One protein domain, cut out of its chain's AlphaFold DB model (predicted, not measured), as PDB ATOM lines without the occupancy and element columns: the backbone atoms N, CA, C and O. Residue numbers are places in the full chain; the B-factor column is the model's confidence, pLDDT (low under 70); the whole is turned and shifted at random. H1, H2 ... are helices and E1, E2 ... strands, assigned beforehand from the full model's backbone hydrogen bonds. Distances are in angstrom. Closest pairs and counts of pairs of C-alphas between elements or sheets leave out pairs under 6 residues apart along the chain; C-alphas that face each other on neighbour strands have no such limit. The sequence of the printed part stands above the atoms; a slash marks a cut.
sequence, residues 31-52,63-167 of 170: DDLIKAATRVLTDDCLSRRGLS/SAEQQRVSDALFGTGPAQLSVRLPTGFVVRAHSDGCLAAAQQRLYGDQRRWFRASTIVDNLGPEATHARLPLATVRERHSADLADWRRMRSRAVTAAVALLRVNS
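This is residues 31 to 52 and 63 to 167 of the 170 residues of an uncharacterized protein of Streptomyces monashensis (UniProt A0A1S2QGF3). The long helix H7 runs along one side of the domain, and H1, H3 and H4 cross it at different places along its length. The small hairpin E1 and E2 packs on H4 on the side away from H7, while the short helices H5 and H6 make a corner near the start of H7 and H2 meets H1 and H3 at the other end of the domain. The printed part has 127 residues with seven named helices and two named strands, in the order H1 H2 E1 E2 H3 H4 H5 H6 H7; the class is mostly helix, and the two strands are antiparallel. It is only just compact, close to loose, with a radius of gyration of the C-alphas of 16.5 A and spans of 49 by 35 by 21 A.

H1, residues 31 to 48, begins with C-alpha 31 at (-5.952, 98.832, -66.860) and is 25.7 A long. After the cut come H2, residues 63 to 74, 16.1 A, then E1, residues 81 to 84, 10.4 A, and E2, residues 90 to 93, 10.1 A. H3, residues 97 to 107, spans 15.6 A, and H4, residues 110 to 121, spans 15.9 A from C-alpha 110 at (1.901, 101.501, -51.214). H5, residues 123 to 130, is 10.3 A and H6, residues 134 to 140, is 9.9 A. H7, residues 142 to 165, is 35.2 A and ends with C-alpha 165 at (-20.417, 105.693, -56.992).

The hub is H3, which touches H1, H2, H4 and H7. H1 and H3 touch at a steep tilt of 42 degrees, opposite ways, closest at the C-alphas of Thr 42 and Cys 98, 5.2 A. H3 is about perpendicular to H7, at 77 degrees, and the closest C-alphas are those of Leu 106 and Ala 155, 4.5 A. H3 touches H4 only at the corner, with C-alphas 104 and 110 closest at 5.0 A, and H2 only at their ends, with C-alphas 73 and 98 closest at 4.7 A. H7 touches H1 with its residues 155 to 163 alone, closest at C-alphas 37 and 159, 5.1 A, and H4 with its residues 144 to 151 alone, closest at C-alphas 116 and 144, 5.1 A. In the hairpin E1 and E2, N 83 and O 91 are 2.9 A apart, within hydrogen-bond range. The closest C-alphas of E1 and H4 are those of Val 83 and Arg 115, 6.3 A. H5 and H6 touch about perpendicular, at 84 degrees, closest at C-alphas 127 and 134, 5.3 A; H5 and H7 are apart. In H1 to H7 every O i to N i+4 pair is within hydrogen-bond range.

The two C-alphas farthest apart, those of Gly 50 and Arg 131, are 49.7 A from each other. Residues 53 to 62 are not printed, and C-alphas 52 and 63 are 13.8 A apart across this cut. Of the links that are printed whole, H2 to E1 is short and the others are tight. The mean pLDDT of the printed part is 96.4, and no printed residue is under 70.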
ATOM      1  N   ASP A  31      -6.873  97.706 -66.773       95.25
ATOM      2  CA  ASP A  31      -5.952  98.832 -66.860       95.25
ATOM      3  C   ASP A  31      -6.710 100.143 -67.016       95.25
ATOM      4  O   ASP A  31      -6.412 101.110 -66.316       95.25
ATOM      5  N   ASP A  32      -7.720 100.163 -67.883       95.81
ATOM      6  CA  ASP A  32      -8.548 101.347 -68.105       95.81
ATOM      7  C   ASP A  32      -9.388 101.676 -66.871       95.81
ATOM      8  O   ASP A  32      -9.503 102.845 -66.510       95.81
ATOM      9  N   LEU A  33      -9.901 100.661 -66.164       96.25
ATOM     10  CA  LEU A  33     -10.603 100.851 -64.890       96.25
ATOM     11  C   LEU A  33      -9.691 101.489 -63.836       96.25
ATOM     12  O   LEU A  33     -10.065 102.482 -63.210       96.25
ATOM     13  N   ILE A  34      -8.480 100.955 -63.654       97.31
ATOM     14  CA  ILE A  34      -7.507 101.499 -62.699       97.31
ATOM     15  C   ILE A  34      -7.089 102.919 -63.102       97.31
ATOM     16  O   ILE A  34      -7.022 103.794 -62.237       97.31
ATOM     17  N   LYS A  35      -6.834 103.179 -64.390       96.38
ATOM     18  CA  LYS A  35      -6.476 104.517 -64.895       96.38
ATOM     19  C   LYS A  35      -7.604 105.520 -64.675       96.38
ATOM     20  O   LYS A  35      -7.350 106.602 -64.149       96.38
ATOM     21  N   ALA A  36      -8.838 105.160 -65.021       96.25
ATOM     22  CA  ALA A  36     -10.005 106.012 -64.817       96.25
ATOM     23  C   ALA A  36     -10.213 106.325 -63.329       96.25
ATOM     24  O   ALA A  36     -10.360 107.488 -62.959       96.25
ATOM     25  N   ALA A  37     -10.140 105.313 -62.460       97.75
ATOM     26  CA  ALA A  37     -10.250 105.508 -61.018       97.75
ATOM     27  C   ALA A  37      -9.106 106.363 -60.453       97.75
ATOM     28  O   ALA A  37      -9.345 107.232 -59.618       97.75
ATOM     29  N   THR A  38      -7.873 106.161 -60.929       97.69
ATOM     30  CA  THR A  38      -6.722 106.989 -60.540       97.69
ATOM     31  C   THR A  38      -6.973 108.446 -60.897       97.69
ATOM     32  O   THR A  38      -6.813 109.300 -60.033       97.69
ATOM     33  N   ARG A  39      -7.443 108.720 -62.122       96.38
ATOM     34  CA  ARG A  39      -7.770 110.075 -62.581       96.38
ATOM     35  C   ARG A  39      -8.823 110.740 -61.699       96.38
ATOM     36  O   ARG A  39      -8.614 111.864 -61.267       96.38
ATOM     37  N   VAL A  40      -9.913 110.037 -61.382       96.69
ATOM     38  CA  VAL A  40     -10.954 110.554 -60.473       96.69
ATOM     39  C   VAL A  40     -10.350 110.945 -59.123       96.69
ATOM     40  O   VAL A  40     -10.576 112.054 -58.648       96.69
ATOM     41  N   LEU A  41      -9.543 110.067 -58.521       97.88
ATOM     42  CA  LEU A  41      -8.926 110.323 -57.216       97.88
ATOM     43  C   LEU A  41      -7.920 111.481 -57.250       97.88
ATOM     44  O   LEU A  41      -7.867 112.272 -56.307       97.88
ATOM     45  N   THR A  42      -7.115 111.587 -58.309       97.56
ATOM     46  CA  THR A  42      -6.149 112.680 -58.445       97.56
ATOM     47  C   THR A  42      -6.837 114.012 -58.714       97.56
ATOM     48  O   THR A  42      -6.461 115.004 -58.097       97.56
ATOM     49  N   ASP A  43      -7.867 114.038 -59.563       96.25
ATOM     50  CA  ASP A  43      -8.619 115.252 -59.898       96.25
ATOM     51  C   ASP A  43      -9.354 115.797 -58.666       96.25
ATOM     52  O   ASP A  43      -9.306 116.994 -58.390       96.25
ATOM     53  N   ASP A  44      -9.969 114.918 -57.876       96.69
ATOM     54  CA  ASP A  44     -10.626 115.247 -56.607       96.69
ATOM     55  C   ASP A  44      -9.625 115.758 -55.550       96.69
ATOM     56  O   ASP A  44      -9.851 116.767 -54.879       96.69
ATOM     57  N   CYS A  45      -8.457 115.118 -55.442       98.12
ATOM     58  CA  CYS A  45      -7.379 115.584 -54.568       98.12
ATOM     59  C   CYS A  45      -6.847 116.972 -54.956       98.12
ATOM     60  O   CYS A  45      -6.671 117.819 -54.076       98.12
ATOM     61  N   LEU A  46      -6.613 117.218 -56.248       97.38
ATOM     62  CA  LEU A  46      -6.184 118.525 -56.749       97.38
ATOM     63  C   LEU A  46      -7.268 119.582 -56.514       97.38
ATOM     64  O   LEU A  46      -6.967 120.661 -56.007       97.38
ATOM     65  N   SER A  47      -8.531 119.240 -56.781       96.31
ATOM     66  CA  SER A  47      -9.667 120.154 -56.621       96.31
ATOM     67  C   SER A  47      -9.837 120.600 -55.166       96.31
ATOM     68  O   SER A  47     -10.000 121.790 -54.906       96.31
ATOM     69  N   ARG A  48      -9.680 119.689 -54.191       97.06
ATOM     70  CA  ARG A  48      -9.639 120.037 -52.754       97.06
ATOM     71  C   ARG A  48      -8.510 120.997 -52.373       97.06
ATOM     72  O   ARG A  48      -8.592 121.648 -51.339       97.06
ATOM     73  N   ARG A  49      -7.450 121.066 -53.180       96.12
ATOM     74  CA  ARG A  49      -6.313 121.983 -53.005       96.12
ATOM     75  C   ARG A  49      -6.463 123.271 -53.823       96.12
ATOM     76  O   ARG A  49      -5.512 124.039 -53.904       96.12
ATOM     77  N   GLY A  50      -7.624 123.503 -54.442       96.06
ATOM     78  CA  GLY A  50      -7.863 124.659 -55.308       96.06
ATOM     79  C   GLY A  50      -7.110 124.595 -56.640       96.06
ATOM     80  O   GLY A  50      -6.883 125.626 -57.265       96.06
ATOM     81  N   LEU A  51      -6.691 123.399 -57.067       95.19
ATOM     82  CA  LEU A  51      -5.934 123.169 -58.296       95.19
ATOM     83  C   LEU A  51      -6.776 122.382 -59.303       95.19
ATOM     84  O   LEU A  51      -7.602 121.552 -58.931       95.19
ATOM     85  N   SER A  52      -6.535 122.608 -60.593       90.69
ATOM     86  CA  SER A  52      -7.157 121.839 -61.674       90.69
ATOM     87  C   SER A  52      -6.127 120.969 -62.384       90.69
ATOM     88  O   SER A  52      -5.016 121.413 -62.665       90.69
ATOM     89  N   SER A  63       3.507 128.799 -66.037       93.19
ATOM     90  CA  SER A  63       4.575 127.913 -65.535       93.19
ATOM     91  C   SER A  63       4.536 127.744 -64.011       93.19
ATOM     92  O   SER A  63       4.714 126.640 -63.502       93.19
ATOM     93  N   ALA A  64       4.224 128.815 -63.277       93.88
ATOM     94  CA  ALA A  64       4.065 128.775 -61.827       93.88
ATOM     95  C   ALA A  64       2.899 127.869 -61.397       93.88
ATOM     96  O   ALA A  64       3.008 127.119 -60.429       93.88
ATOM     97  N   GLU A  65       1.779 127.910 -62.114       93.06
ATOM     98  CA  GLU A  65       0.643 127.035 -61.838       93.06
ATOM     99  C   GLU A  65       0.918 125.584 -62.246       93.06
ATOM    100  O   GLU A  65       0.585 124.678 -61.485       93.06
ATOM    101  N   GLN A  66       1.601 125.357 -63.373       93.44
ATOM    102  CA  GLN A  66       2.075 124.026 -63.768       93.44
ATOM    103  C   GLN A  66       2.956 123.409 -62.678       93.44
ATOM    104  O   GLN A  66       2.752 122.250 -62.319       93.44
ATOM    105  N   GLN A  67       3.874 124.190 -62.101       95.56
ATOM    106  CA  GLN A  67       4.718 123.725 -61.004       95.56
ATOM    107  C   GLN A  67       3.888 123.373 -59.765       95.56
ATOM    108  O   GLN A  67       4.035 122.277 -59.237       95.56
ATOM    109  N   ARG A  68       2.952 124.238 -59.345       96.19
ATOM    110  CA  ARG A  68       2.067 123.945 -58.199       96.19
ATOM    111  C   ARG A  68       1.246 122.670 -58.401       96.19
ATOM    112  O   ARG A  68       1.068 121.899 -57.460       96.19
ATOM    113  N   VAL A  69       0.736 122.446 -59.614       96.19
ATOM    114  CA  VAL A  69       0.005 121.219 -59.963       96.19
ATOM    115  C   VAL A  69       0.934 120.008 -59.923       96.19
ATOM    116  O   VAL A  69       0.556 118.988 -59.353       96.19
ATOM    117  N   SER A  70       2.142 120.121 -60.478       95.75
ATOM    118  CA  SER A  70       3.158 119.063 -60.459       95.75
ATOM    119  C   SER A  70       3.522 118.663 -59.027       95.75
ATOM    120  O   SER A  70       3.398 117.496 -58.661       95.75
ATOM    121  N   ASP A  71       3.848 119.640 -58.184       96.88
ATOM    122  CA  ASP A  71       4.176 119.460 -56.768       96.88
ATOM    123  C   ASP A  71       3.029 118.786 -56.003       96.88
ATOM    124  O   ASP A  71       3.225 117.850 -55.226       96.88
ATOM    125  N   ALA A  72       1.789 119.220 -56.248       97.50
ATOM    126  CA  ALA A  72       0.624 118.623 -55.612       97.50
ATOM    127  C   ALA A  72       0.346 117.195 -56.104       97.50
ATOM    128  O   ALA A  72      -0.081 116.350 -55.310       97.50
ATOM    129  N   LEU A  73       0.563 116.924 -57.392       96.94
ATOM    130  CA  LEU A  73       0.300 115.630 -58.012       96.94
ATOM    131  C   LEU A  73       1.340 114.587 -57.600       96.94
ATOM    132  O   LEU A  73       0.962 113.486 -57.192       96.94
ATOM    133  N   PHE A  74       2.619 114.943 -57.694       95.88
ATOM    134  CA  PHE A  74       3.745 114.027 -57.524       95.88
ATOM    135  C   PHE A  74       4.369 114.056 -56.130       95.88
ATOM    136  O   PHE A  74       5.094 113.122 -55.807       95.88
ATOM    137  N   GLY A  75       4.055 115.058 -55.305       96.06
ATOM    138  CA  GLY A  75       4.656 115.237 -53.985       96.06
ATOM    139  C   GLY A  75       5.930 116.082 -54.030       96.06
ATOM    140  O   GLY A  75       6.547 116.262 -55.078       96.06
ATOM    141  N   THR A  76       6.310 116.614 -52.871       95.06
ATOM    142  CA  THR A  76       7.504 117.466 -52.692       95.06
ATOM    143  C   THR A  76       8.336 117.076 -51.477       95.06
ATOM    144  O   THR A  76       9.453 117.567 -51.308       95.06
ATOM    145  N   GLY A  77       7.821 116.186 -50.621       90.06
ATOM    146  CA  GLY A  77       8.572 115.661 -49.489       90.06
ATOM    147  C   GLY A  77       9.751 114.780 -49.925       90.06
ATOM    148  O   GLY A  77       9.885 114.431 -51.098       90.06
ATOM    149  N   PRO A  78      10.616 114.353 -48.990       88.56
ATOM    150  CA  PRO A  78      11.669 113.392 -49.300       88.56
ATOM    151  C   PRO A  78      11.097 112.122 -49.942       88.56
ATOM    152  O   PRO A  78      10.109 111.571 -49.460       88.56
ATOM    153  N   ALA A  79      11.730 111.617 -51.003       85.44
ATOM    154  CA  ALA A  79      11.322 110.356 -51.620       85.44
ATOM    155  C   ALA A  79      11.547 109.182 -50.651       85.44
ATOM    156  O   ALA A  79      12.693 108.804 -50.380       85.44
ATOM    157  N   GLN A  80      10.449 108.610 -50.147       88.88
ATOM    158  CA  GLN A  80      10.455 107.555 -49.123       88.88
ATOM    159  C   GLN A  80      10.404 106.138 -49.706       88.88
ATOM    160  O   GLN A  80      10.563 105.164 -48.968       88.88
ATOM    161  N   LEU A  81      10.149 106.008 -51.009       96.31
ATOM    162  CA  LEU A  81      10.100 104.728 -51.706       96.31
ATOM    163  C   LEU A  81      11.330 104.599 -52.599       96.31
ATOM    164  O   LEU A  81      11.687 105.534 -53.318       96.31
ATOM    165  N   SER A  82      11.992 103.446 -52.534       97.06
ATOM    166  CA  SER A  82      13.216 103.175 -53.284       97.06
ATOM    167  C   SER A  82      13.336 101.685 -53.582       97.06
ATOM    168  O   SER A  82      13.178 100.859 -52.683       97.06
ATOM    169  N   VAL A  83      13.630 101.344 -54.832       98.12
ATOM    170  CA  VAL A  83      13.917  99.977 -55.280       98.12
ATOM    171  C   VAL A  83      15.200 100.016 -56.095       98.12
ATOM    172  O   VAL A  83      15.291 100.738 -57.087       98.12
ATOM    173  N   ARG A  84      16.199  99.235 -55.683       97.56
ATOM    174  CA  ARG A  84      17.399  98.991 -56.487       97.56
ATOM    175  C   ARG A  84      17.127  97.818 -57.421       97.56
ATOM    176  O   ARG A  84      16.781  96.736 -56.955       97.56
ATOM    177  N   LEU A  85      17.277  98.050 -58.717       97.19
ATOM    178  CA  LEU A  85      17.113  97.040 -59.751       97.19
ATOM    179  C   LEU A  85      18.410  96.232 -59.926       97.19
ATOM    180  O   LEU A  85      19.497  96.771 -59.687       97.19
ATOM    181  N   PRO A  86      18.331  94.977 -60.405       93.69
ATOM    182  CA  PRO A  86      19.517  94.175 -60.725       93.69
ATOM    183  C   PRO A  86      20.434  94.801 -61.784       93.69
ATOM    184  O   PRO A  86      21.627  94.529 -61.808       93.69
ATOM    185  N   THR A  87      19.899  95.701 -62.612       93.50
ATOM    186  CA  THR A  87      20.643  96.529 -63.578       93.50
ATOM    187  C   THR A  87      21.506  97.620 -62.927       93.50
ATOM    188  O   THR A  87      22.218  98.335 -63.626       93.50
ATOM    189  N   GLY A  88      21.426  97.800 -61.604       94.56
ATOM    190  CA  GLY A  88      22.153  98.819 -60.843       94.56
ATOM    191  C   GLY A  88      21.394 100.138 -60.657       94.56
ATOM    192  O   GLY A  88      21.704 100.883 -59.723       94.56
ATOM    193  N   PHE A  89      20.368 100.404 -61.474       96.31
ATOM    194  CA  PHE A  89      19.521 101.593 -61.349       96.31
ATOM    195  C   PHE A  89      18.711 101.590 -60.047       96.31
ATOM    196  O   PHE A  89      18.322 100.542 -59.530       96.31
ATOM    197  N   VAL A  90      18.425 102.784 -59.525       97.44
ATOM    198  CA  VAL A  90      17.569 102.970 -58.349       97.44
ATOM    199  C   VAL A  90      16.344 103.769 -58.759       97.44
ATOM    200  O   VAL A  90      16.454 104.932 -59.140       97.44
ATOM    201  N   VAL A  91      15.174 103.148 -58.653       97.50
ATOM    202  CA  VAL A  91      13.888 103.801 -58.896       97.50
ATOM    203  C   VAL A  91      13.386 104.363 -57.576       97.50
ATOM    204  O   VAL A  91      13.337 103.647 -56.575       97.50
ATOM    205  N   ARG A  92      13.015 105.645 -57.570       96.56
ATOM    206  CA  ARG A  92      12.511 106.344 -56.384       96.56
ATOM    207  C   ARG A  92      11.138 106.930 -56.653       96.56
ATOM    208  O   ARG A  92      10.839 107.307 -57.782       96.56
ATOM    209  N   ALA A  93      10.337 107.035 -55.603       95.00
ATOM    210  CA  ALA A  93       9.079 107.762 -55.644       95.00
ATOM    211  C   ALA A  93       8.801 108.460 -54.311       95.00
ATOM    212  O   ALA A  93       9.210 108.007 -53.234       95.00
ATOM    213  N   HIS A  94       8.081 109.567 -54.411       96.00
ATOM    214  CA  HIS A  94       7.445 110.221 -53.282       96.00
ATOM    215  C   HIS A  94       6.296 109.347 -52.763       96.00
ATOM    216  O   HIS A  94       5.607 108.671 -53.529       96.00
ATOM    217  N   SER A  95       6.114 109.329 -51.444       94.12
ATOM    218  CA  SER A  95       4.957 108.689 -50.800       94.12
ATOM    219  C   SER A  95       3.863 109.701 -50.446       94.12
ATOM    220  O   SER A  95       2.849 109.336 -49.860       94.12
ATOM    221  N   ASP A  96       4.079 110.973 -50.774       94.56
ATOM    222  CA  ASP A  96       3.127 112.073 -50.683       94.56
ATOM    223  C   ASP A  96       2.635 112.508 -52.076       94.56
ATOM    224  O   ASP A  96       3.020 111.952 -53.104       94.56
ATOM    225  N   GLY A  97       1.729 113.484 -52.103       96.50
ATOM    226  CA  GLY A  97       1.070 113.940 -53.327       96.50
ATOM    227  C   GLY A  97      -0.210 113.170 -53.664       96.50
ATOM    228  O   GLY A  97      -0.549 112.140 -53.072       96.50
ATOM    229  N   CYS A  98      -0.970 113.708 -54.616       98.06
ATOM    230  CA  CYS A  98      -2.266 113.159 -55.003       98.06
ATOM    231  C   CYS A  98      -2.153 111.781 -55.669       98.06
ATOM    232  O   CYS A  98      -3.010 110.925 -55.444       98.06
ATOM    233  N   LEU A  99      -1.089 111.531 -56.443       96.94
ATOM    234  CA  LEU A  99      -0.872 110.231 -57.077       96.94
ATOM    235  C   LEU A  99      -0.561 109.143 -56.044       96.94
ATOM    236  O   LEU A  99      -1.137 108.055 -56.106       96.94
ATOM    237  N   ALA A 100       0.294 109.439 -55.063       97.06
ATOM    238  CA  ALA A 100       0.602 108.520 -53.972       97.06
ATOM    239  C   ALA A 100      -0.653 108.155 -53.164       97.06
ATOM    240  O   ALA A 100      -0.917 106.978 -52.914       97.06
ATOM    241  N   ALA A 101      -1.477 109.152 -52.825       97.19
ATOM    242  CA  ALA A 101      -2.738 108.934 -52.122       97.19
ATOM    243  C   ALA A 101      -3.720 108.069 -52.936       97.19
ATOM    244  O   ALA A 101      -4.353 107.160 -52.388       97.19
ATOM    245  N   ALA A 102      -3.818 108.300 -54.251       98.12
ATOM    246  CA  ALA A 102      -4.637 107.479 -55.140       98.12
ATOM    247  C   ALA A 102      -4.146 106.022 -55.179       98.12
ATOM    248  O   ALA A 102      -4.944 105.092 -55.039       98.12
ATOM    249  N   GLN A 103      -2.831 105.811 -55.292       97.56
ATOM    250  CA  GLN A 103      -2.227 104.479 -55.275       97.56
ATOM    251  C   GLN A 103      -2.465 103.757 -53.945       97.56
ATOM    252  O   GLN A 103      -2.901 102.608 -53.957       97.56
ATOM    253  N   GLN A 104      -2.260 104.421 -52.806       97.06
ATOM    254  CA  GLN A 104      -2.549 103.860 -51.482       97.06
ATOM    255  C   GLN A 104      -4.022 103.431 -51.368       97.06
ATOM    256  O   GLN A 104      -4.329 102.353 -50.856       97.06
ATOM    257  N   ARG A 105      -4.961 104.230 -51.892       98.06
ATOM    258  CA  ARG A 105      -6.387 103.871 -51.876       98.06
ATOM    259  C   ARG A 105      -6.675 102.637 -52.736       98.06
ATOM    260  O   ARG A 105      -7.307 101.692 -52.256       98.06
ATOM    261  N   LEU A 106      -6.179 102.607 -53.974       98.44
ATOM    262  CA  LEU A 106      -6.453 101.530 -54.933       98.44
ATOM    263  C   LEU A 106      -5.717 100.226 -54.604       98.44
ATOM    264  O   LEU A 106      -6.325  99.157 -54.609       98.44
ATOM    265  N   TYR A 107      -4.437 100.291 -54.251       98.06
ATOM    266  CA  TYR A 107      -3.588  99.113 -54.046       98.06
ATOM    267  C   TYR A 107      -3.431  98.710 -52.578       98.06
ATOM    268  O   TYR A 107      -3.191  97.539 -52.291       98.06
ATOM    269  N   GLY A 108      -3.653  99.628 -51.636       96.75
ATOM    270  CA  GLY A 108      -3.524  99.353 -50.211       96.75
ATOM    271  C   GLY A 108      -2.107  99.658 -49.788       96.75
ATOM    272  O   GLY A 108      -1.747 100.818 -49.731       96.75
ATOM    273  N   ASP A 109      -1.295  98.645 -49.513       95.56
ATOM    274  CA  ASP A 109       0.100  98.838 -49.114       95.56
ATOM    275  C   ASP A 109       0.933  99.460 -50.250       95.56
ATOM    276  O   ASP A 109       1.374  98.764 -51.169       95.56
ATOM    277  N   GLN A 110       1.155 100.777 -50.188       94.12
ATOM    278  CA  GLN A 110       1.901 101.501 -51.214       94.12
ATOM    279  C   GLN A 110       3.353 101.029 -51.340       94.12
ATOM    280  O   GLN A 110       3.860 100.953 -52.458       94.12
ATOM    281  N   ARG A 111       4.038 100.694 -50.236       95.19
ATOM    282  CA  ARG A 111       5.446 100.254 -50.295       95.19
ATOM    283  C   ARG A 111       5.548  98.912 -51.005       95.19
ATOM    284  O   ARG A 111       6.395  98.739 -51.883       95.19
ATOM    285  N   ARG A 112       4.667  97.975 -50.646       96.69
ATOM    286  CA  ARG A 112       4.624  96.649 -51.265       96.69
ATOM    287  C   ARG A 112       4.205  96.726 -52.729       96.69
ATOM    288  O   ARG A 112       4.832  96.070 -53.560       96.69
ATOM    289  N   TRP A 113       3.213  97.559 -53.047       96.88
ATOM    290  CA  TRP A 113       2.804  97.832 -54.423       96.88
ATOM    291  C   TRP A 113       3.967  98.376 -55.246       96.88
ATOM    292  O   TRP A 113       4.311  97.764 -56.250       96.88
ATOM    293  N   PHE A 114       4.614  99.450 -54.782       97.56
ATOM    294  CA  PHE A 114       5.735 100.081 -55.478       97.56
ATOM    295  C   PHE A 114       6.856  99.080 -55.763       97.56
ATOM    296  O   PHE A 114       7.325  98.986 -56.893       97.56
ATOM    297  N   ARG A 115       7.242  98.262 -54.773       97.88
ATOM    298  CA  ARG A 115       8.259  97.221 -54.974       97.88
ATOM    299  C   ARG A 115       7.850  96.225 -56.059       97.88
ATOM    300  O   ARG A 115       8.624  95.989 -56.983       97.88
ATOM    301  N   ALA A 116       6.655  95.644 -55.952       98.25
ATOM    302  CA  ALA A 116       6.203  94.618 -56.885       98.25
ATOM    303  C   ALA A 116       6.006  95.172 -58.306       98.25
ATOM    304  O   ALA A 116       6.440  94.540 -59.264       98.25
ATOM    305  N   SER A 117       5.404  96.357 -58.459       97.94
ATOM    306  CA  SER A 117       5.218  96.994 -59.768       97.94
ATOM    307  C   SER A 117       6.546  97.359 -60.410       97.94
ATOM    308  O   SER A 117       6.778  97.000 -61.556       97.94
ATOM    309  N   THR A 118       7.457  97.984 -59.660       98.38
ATOM    310  CA  THR A 118       8.766  98.365 -60.191       98.38
ATOM    311  C   THR A 118       9.567  97.149 -60.644       98.38
ATOM    312  O   THR A 118      10.180  97.207 -61.705       98.38
ATOM    313  N   ILE A 119       9.547  96.042 -59.897       98.38
ATOM    314  CA  ILE A 119      10.214  94.803 -60.323       98.38
ATOM    315  C   ILE A 119       9.555  94.246 -61.592       98.38
ATOM    316  O   ILE A 119      10.243  94.005 -62.581       98.38
ATOM    317  N   VAL A 120       8.227  94.084 -61.595       98.38
ATOM    318  CA  VAL A 120       7.487  93.482 -62.720       98.38
ATOM    319  C   VAL A 120       7.642  94.286 -64.015       98.38
ATOM    320  O   VAL A 120       7.870  93.695 -65.072       98.38
ATOM    321  N   ASP A 121       7.602  95.616 -63.933       97.88
ATOM    322  CA  ASP A 121       7.763  96.512 -65.084       97.88
ATOM    323  C   ASP A 121       9.200  96.498 -65.645       97.88
ATOM    324  O   ASP A 121       9.429  96.910 -66.781       97.88
ATOM    325  N   ASN A 122      10.173  95.982 -64.882       98.38
ATOM    326  CA  ASN A 122      11.589  95.942 -65.259       98.38
ATOM    327  C   ASN A 122      12.135  94.528 -65.541       98.38
ATOM    328  O   ASN A 122      13.322  94.396 -65.841       98.38
ATOM    329  N   LEU A 123      11.297  93.479 -65.550       98.44
ATOM    330  CA  LEU A 123      11.753  92.107 -65.844       98.44
ATOM    331  C   LEU A 123      12.355  91.968 -67.252       98.44
ATOM    332  O   LEU A 123      13.283  91.191 -67.457       98.44
ATOM    333  N   GLY A 124      11.825  92.710 -68.231       98.12
ATOM    334  CA  GLY A 124      12.368  92.755 -69.594       98.12
ATOM    335  C   GLY A 124      13.786  93.342 -69.634       98.12
ATOM    336  O   GLY A 124      14.711  92.633 -70.032       98.12
ATOM    337  N   PRO A 125      13.978  94.595 -69.177       97.88
ATOM    338  CA  PRO A 125      15.300  95.200 -69.007       97.88
ATOM    339  C   PRO A 125      16.295  94.323 -68.238       97.88
ATOM    340  O   PRO A 125      17.451  94.201 -68.646       97.88
ATOM    341  N   GLU A 126      15.858  93.669 -67.161       98.12
ATOM    342  CA  GLU A 126      16.704  92.744 -66.407       98.12
ATOM    343  C   GLU A 126      17.133  91.535 -67.245       98.12
ATOM    344  O   GLU A 126      18.321  91.214 -67.287       98.12
ATOM    345  N   ALA A 127      16.196  90.884 -67.942       98.50
ATOM    346  CA  ALA A 127      16.493  89.735 -68.796       98.50
ATOM    347  C   ALA A 127      17.519  90.084 -69.880       98.50
ATOM    348  O   ALA A 127      18.477  89.337 -70.091       98.50
ATOM    349  N   THR A 128      17.372  91.254 -70.510       98.25
ATOM    350  CA  THR A 128      18.346  91.776 -71.476       98.25
ATOM    351  C   THR A 128      19.715  91.993 -70.835       98.25
ATOM    352  O   THR A 128      20.720  91.541 -71.382       98.25
ATOM    353  N   HIS A 129      19.773  92.641 -69.670       97.62
ATOM    354  CA  HIS A 129      21.028  92.925 -68.973       97.62
ATOM    355  C   HIS A 129      21.766  91.647 -68.546       97.62
ATOM    356  O   HIS A 129      22.968  91.519 -68.767       97.62
ATOM    357  N   ALA A 130      21.036  90.677 -67.992       97.19
ATOM    358  CA  ALA A 130      21.584  89.403 -67.536       97.19
ATOM    359  C   ALA A 130      21.850  88.402 -68.675       97.19
ATOM    360  O   ALA A 130      22.430  87.346 -68.426       97.19
ATOM    361  N   ARG A 131      21.425  88.711 -69.911       98.12
ATOM    362  CA  ARG A 131      21.448  87.800 -71.072       98.12
ATOM    363  C   ARG A 131      20.751  86.467 -70.781       98.12
ATOM    364  O   ARG A 131      21.237  85.400 -71.147       98.12
ATOM    365  N   LEU A 132      19.603  86.538 -70.109       97.94
ATOM    366  CA  LEU A 132      18.790  85.380 -69.746       97.94
ATOM    367  C   LEU A 132      17.454  85.393 -70.494       97.94
ATOM    368  O   LEU A 132      16.928  86.465 -70.799       97.94
ATOM    369  N   PRO A 133      16.841  84.221 -70.733       98.56
ATOM    370  CA  PRO A 133      15.454  84.166 -71.168       98.56
ATOM    371  C   PRO A 133      14.527  84.849 -70.152       98.56
ATOM    372  O   PRO A 133      14.642  84.638 -68.941       98.56
ATOM    373  N   LEU A 134      13.537  85.604 -70.637       98.56
ATOM    374  CA  LEU A 134      12.555  86.280 -69.776       98.56
ATOM    375  C   LEU A 134      11.780  85.299 -68.879       98.56
ATOM    376  O   LEU A 134      11.389  85.656 -67.771       98.56
ATOM    377  N   ALA A 135      11.566  84.061 -69.333       98.50
ATOM    378  CA  ALA A 135      10.930  83.017 -68.530       98.50
ATOM    379  C   ALA A 135      11.725  82.712 -67.248       98.50
ATOM    380  O   ALA A 135      11.143  82.672 -66.169       98.50
ATOM    381  N   THR A 136      13.052  82.606 -67.350       98.62
ATOM    382  CA  THR A 136      13.943  82.375 -66.204       98.62
ATOM    383  C   THR A 136      13.898  83.539 -65.216       98.62
ATOM    384  O   THR A 136      13.841  83.328 -64.008       98.62
ATOM    385  N   VAL A 137      13.879  84.780 -65.708       98.56
ATOM    386  CA  VAL A 137      13.750  85.968 -64.846       98.56
ATOM    387  C   VAL A 137      12.377  86.009 -64.164       98.56
ATOM    388  O   VAL A 137      12.286  86.254 -62.964       98.56
ATOM    389  N   ARG A 138      11.294  85.683 -64.881       98.56
ATOM    390  CA  ARG A 138       9.946  85.577 -64.296       98.56
ATOM    391  C   ARG A 138       9.850  84.499 -63.221       98.56
ATOM    392  O   ARG A 138       9.149  84.708 -62.238       98.56
ATOM    393  N   GLU A 139      10.531  83.373 -63.393       98.50
ATOM    394  CA  GLU A 139      10.569  82.306 -62.392       98.50
ATOM    395  C   GLU A 139      11.267  82.769 -61.106       98.50
ATOM    396  O   GLU A 139      10.708  82.625 -60.014       98.50
ATOM    397  N   ARG A 140      12.418  83.444 -61.240       98.00
ATOM    398  CA  ARG A 140      13.126  84.081 -60.112       98.00
ATOM    399  C   ARG A 140      12.255  85.104 -59.376       98.00
ATOM    400  O   ARG A 140      12.311  85.180 -58.153       98.00
ATOM    401  N   HIS A 141      11.416  85.836 -60.109       98.25
ATOM    402  CA  HIS A 141      10.491  86.847 -59.582       98.25
ATOM    403  C   HIS A 141       9.046  86.350 -59.421       98.25
ATOM    404  O   HIS A 141       8.098  87.139 -59.407       98.25
ATOM    405  N   SER A 142       8.840  85.038 -59.280       98.50
ATOM    406  CA  SER A 142       7.499  84.444 -59.180       98.50
ATOM    407  C   SER A 142       6.689  84.985 -57.993       98.50
ATOM    408  O   SER A 142       5.484  85.225 -58.130       98.50
ATOM    409  N   ALA A 143       7.347  85.252 -56.861       98.19
ATOM    410  CA  ALA A 143       6.738  85.876 -55.689       98.19
ATOM    411  C   ALA A 143       6.312  87.331 -55.956       98.19
ATOM    412  O   ALA A 143       5.176  87.697 -55.654       98.19
ATOM    413  N   ASP A 144       7.170  88.136 -56.591       98.06
ATOM    414  CA  ASP A 144       6.859  89.527 -56.954       98.06
ATOM    415  C   ASP A 144       5.683  89.596 -57.937       98.06
ATOM    416  O   ASP A 144       4.774  90.412 -57.787       98.06
ATOM    417  N   LEU A 145       5.638  88.673 -58.902       98.69
ATOM    418  CA  LEU A 145       4.521  88.521 -59.832       98.69
ATOM    419  C   LEU A 145       3.220  88.120 -59.123       98.69
ATOM    420  O   LEU A 145       2.142  88.601 -59.484       98.69
ATOM    421  N   ALA A 146       3.290  87.232 -58.128       98.50
ATOM    422  CA  ALA A 146       2.126  86.846 -57.338       98.50
ATOM    423  C   ALA A 146       1.606  88.024 -56.501       98.50
ATOM    424  O   ALA A 146       0.400  88.275 -56.484       98.50
ATOM    425  N   ASP A 147       2.507  88.767 -55.859       98.25
ATOM    426  CA  ASP A 147       2.211  89.991 -55.115       98.25
ATOM    427  C   ASP A 147       1.549  91.041 -56.020       98.25
ATOM    428  O   ASP A 147       0.462  91.537 -55.704       98.25
ATOM    429  N   TRP A 148       2.147  91.312 -57.184       98.44
ATOM    430  CA  TRP A 148       1.621  92.242 -58.183       98.44
ATOM    431  C   TRP A 148       0.208  91.863 -58.635       98.44
ATOM    432  O   TRP A 148      -0.683  92.713 -58.628       98.44
ATOM    433  N   ARG A 149      -0.045  90.584 -58.955       98.44
ATOM    434  CA  ARG A 149      -1.382  90.113 -59.367       98.44
ATOM    435  C   ARG A 149      -2.426  90.310 -58.270       98.44
ATOM    436  O   ARG A 149      -3.524  90.784 -58.562       98.44
ATOM    437  N   ARG A 150      -2.097  89.975 -57.017       98.38
ATOM    438  CA  ARG A 150      -3.024  90.146 -55.883       98.38
ATOM    439  C   ARG A 150      -3.366  91.617 -55.661       98.38
ATOM    440  O   ARG A 150      -4.539  91.961 -55.538       98.38
ATOM    441  N   MET A 151      -2.362  92.492 -55.672       98.31
ATOM    442  CA  MET A 151      -2.572  93.933 -55.499       98.31
ATOM    443  C   MET A 151      -3.333  94.550 -56.676       98.31
ATOM    444  O   MET A 151      -4.221  95.374 -56.460       98.31
ATOM    445  N   ARG A 152      -3.068  94.108 -57.911       98.06
ATOM    446  CA  ARG A 152      -3.820  94.548 -59.093       98.06
ATOM    447  C   ARG A 152      -5.283  94.115 -59.034       98.06
ATOM    448  O   ARG A 152      -6.156  94.922 -59.327       98.06
ATOM    449  N   SER A 153      -5.566  92.885 -58.603       98.25
ATOM    450  CA  SER A 153      -6.943  92.410 -58.411       98.25
ATOM    451  C   SER A 153      -7.702  93.277 -57.398       98.25
ATOM    452  O   SER A 153      -8.795  93.752 -57.705       98.25
ATOM    453  N   ARG A 154      -7.085  93.589 -56.249       98.31
ATOM    454  CA  ARG A 154      -7.645  94.538 -55.272       98.31
ATOM    455  C   ARG A 154      -7.918  95.908 -55.900       98.31
ATOM    456  O   ARG A 154      -8.990  96.468 -55.680       98.31
ATOM    457  N   ALA A 155      -6.970  96.437 -56.675       98.44
ATOM    458  CA  ALA A 155      -7.117  97.734 -57.329       98.44
ATOM    459  C   ALA A 155      -8.263  97.762 -58.337       98.44
ATOM    460  O   ALA A 155      -8.993  98.748 -58.375       98.44
ATOM    461  N   VAL A 156      -8.484  96.681 -59.090       98.19
ATOM    462  CA  VAL A 156      -9.654  96.557 -59.971       98.19
ATOM    463  C   VAL A 156     -10.950  96.591 -59.161       98.19
ATOM    464  O   VAL A 156     -11.849  97.359 -59.494       98.19
ATOM    465  N   THR A 157     -11.049  95.823 -58.071       98.06
ATOM    466  CA  THR A 157     -12.236  95.842 -57.200       98.06
ATOM    467  C   THR A 157     -12.500  97.239 -56.636       98.06
ATOM    468  O   THR A 157     -13.630  97.727 -56.699       98.06
ATOM    469  N   ALA A 158     -11.460  97.912 -56.138       98.19
ATOM    470  CA  ALA A 158     -11.559  99.273 -55.616       98.19
ATOM    471  C   ALA A 158     -11.950 100.288 -56.705       98.19
ATOM    472  O   ALA A 158     -12.798 101.148 -56.468       98.19
ATOM    473  N   ALA A 159     -11.374 100.168 -57.904       98.06
ATOM    474  CA  ALA A 159     -11.672 101.027 -59.044       98.06
ATOM    475  C   ALA A 159     -13.133 100.895 -59.486       98.06
ATOM    476  O   ALA A 159     -13.821 101.901 -59.635       98.06
ATOM    477  N   VAL A 160     -13.640  99.667 -59.628       96.44
ATOM    478  CA  VAL A 160     -15.045  99.419 -59.988       96.44
ATOM    479  C   VAL A 160     -15.992 100.009 -58.945       96.44
ATOM    480  O   VAL A 160     -16.973 100.656 -59.311       96.44
ATOM    481  N   ALA A 161     -15.706  99.816 -57.654       96.31
ATOM    482  CA  ALA A 161     -16.528 100.373 -56.583       96.31
ATOM    483  C   ALA A 161     -16.557 101.909 -56.634       96.31
ATOM    484  O   ALA A 161     -17.629 102.507 -56.576       96.31
ATOM    485  N   LEU A 162     -15.393 102.542 -56.811       96.88
ATOM    486  CA  LEU A 162     -15.284 103.994 -56.925       96.88
ATOM    487  C   LEU A 162     -16.052 104.532 -58.139       96.88
ATOM    488  O   LEU A 162     -16.830 105.474 -58.005       96.88
ATOM    489  N   LEU A 163     -15.843 103.945 -59.318       95.06
ATOM    490  CA  LEU A 163     -16.430 104.437 -60.566       95.06
ATOM    491  C   LEU A 163     -17.953 104.281 -60.594       95.06
ATOM    492  O   LEU A 163     -18.632 105.145 -61.137       95.06
ATOM    493  N   ARG A 164     -18.505 103.241 -59.957       93.19
ATOM    494  CA  ARG A 164     -19.961 103.092 -59.792       93.19
ATOM    495  C   ARG A 164     -20.573 104.220 -58.967       93.19
ATOM    496  O   ARG A 164     -21.600 104.751 -59.358       93.19
ATOM    497  N   VAL A 165     -19.933 104.602 -57.860       89.38
ATOM    498  CA  VAL A 165     -20.417 105.693 -56.992       89.38
ATOM    499  C   VAL A 165     -20.327 107.054 -57.687       89.38
ATOM    500  O   VAL A 165     -21.158 107.919 -57.449       89.38
ATOM    501  N   ASN A 166     -19.330 107.241 -58.554       82.19
ATOM    502  CA  ASN A 166     -19.099 108.499 -59.273       82.19
ATOM    503  C   ASN A 166     -19.752 108.539 -60.664       82.19
ATOM    504  O   ASN A 166     -19.531 109.486 -61.416       82.19
ATOM    505  N   SER A 167     -20.525 107.516 -61.034       77.12
ATOM    506  CA  SER A 167     -21.309 107.552 -62.266       77.12
ATOM    507  C   SER A 167     -22.546 108.424 -62.019       77.12
ATOM    508  O   SER A 167     -23.274 108.139 -61.067       77.12
TER     509      SER A 167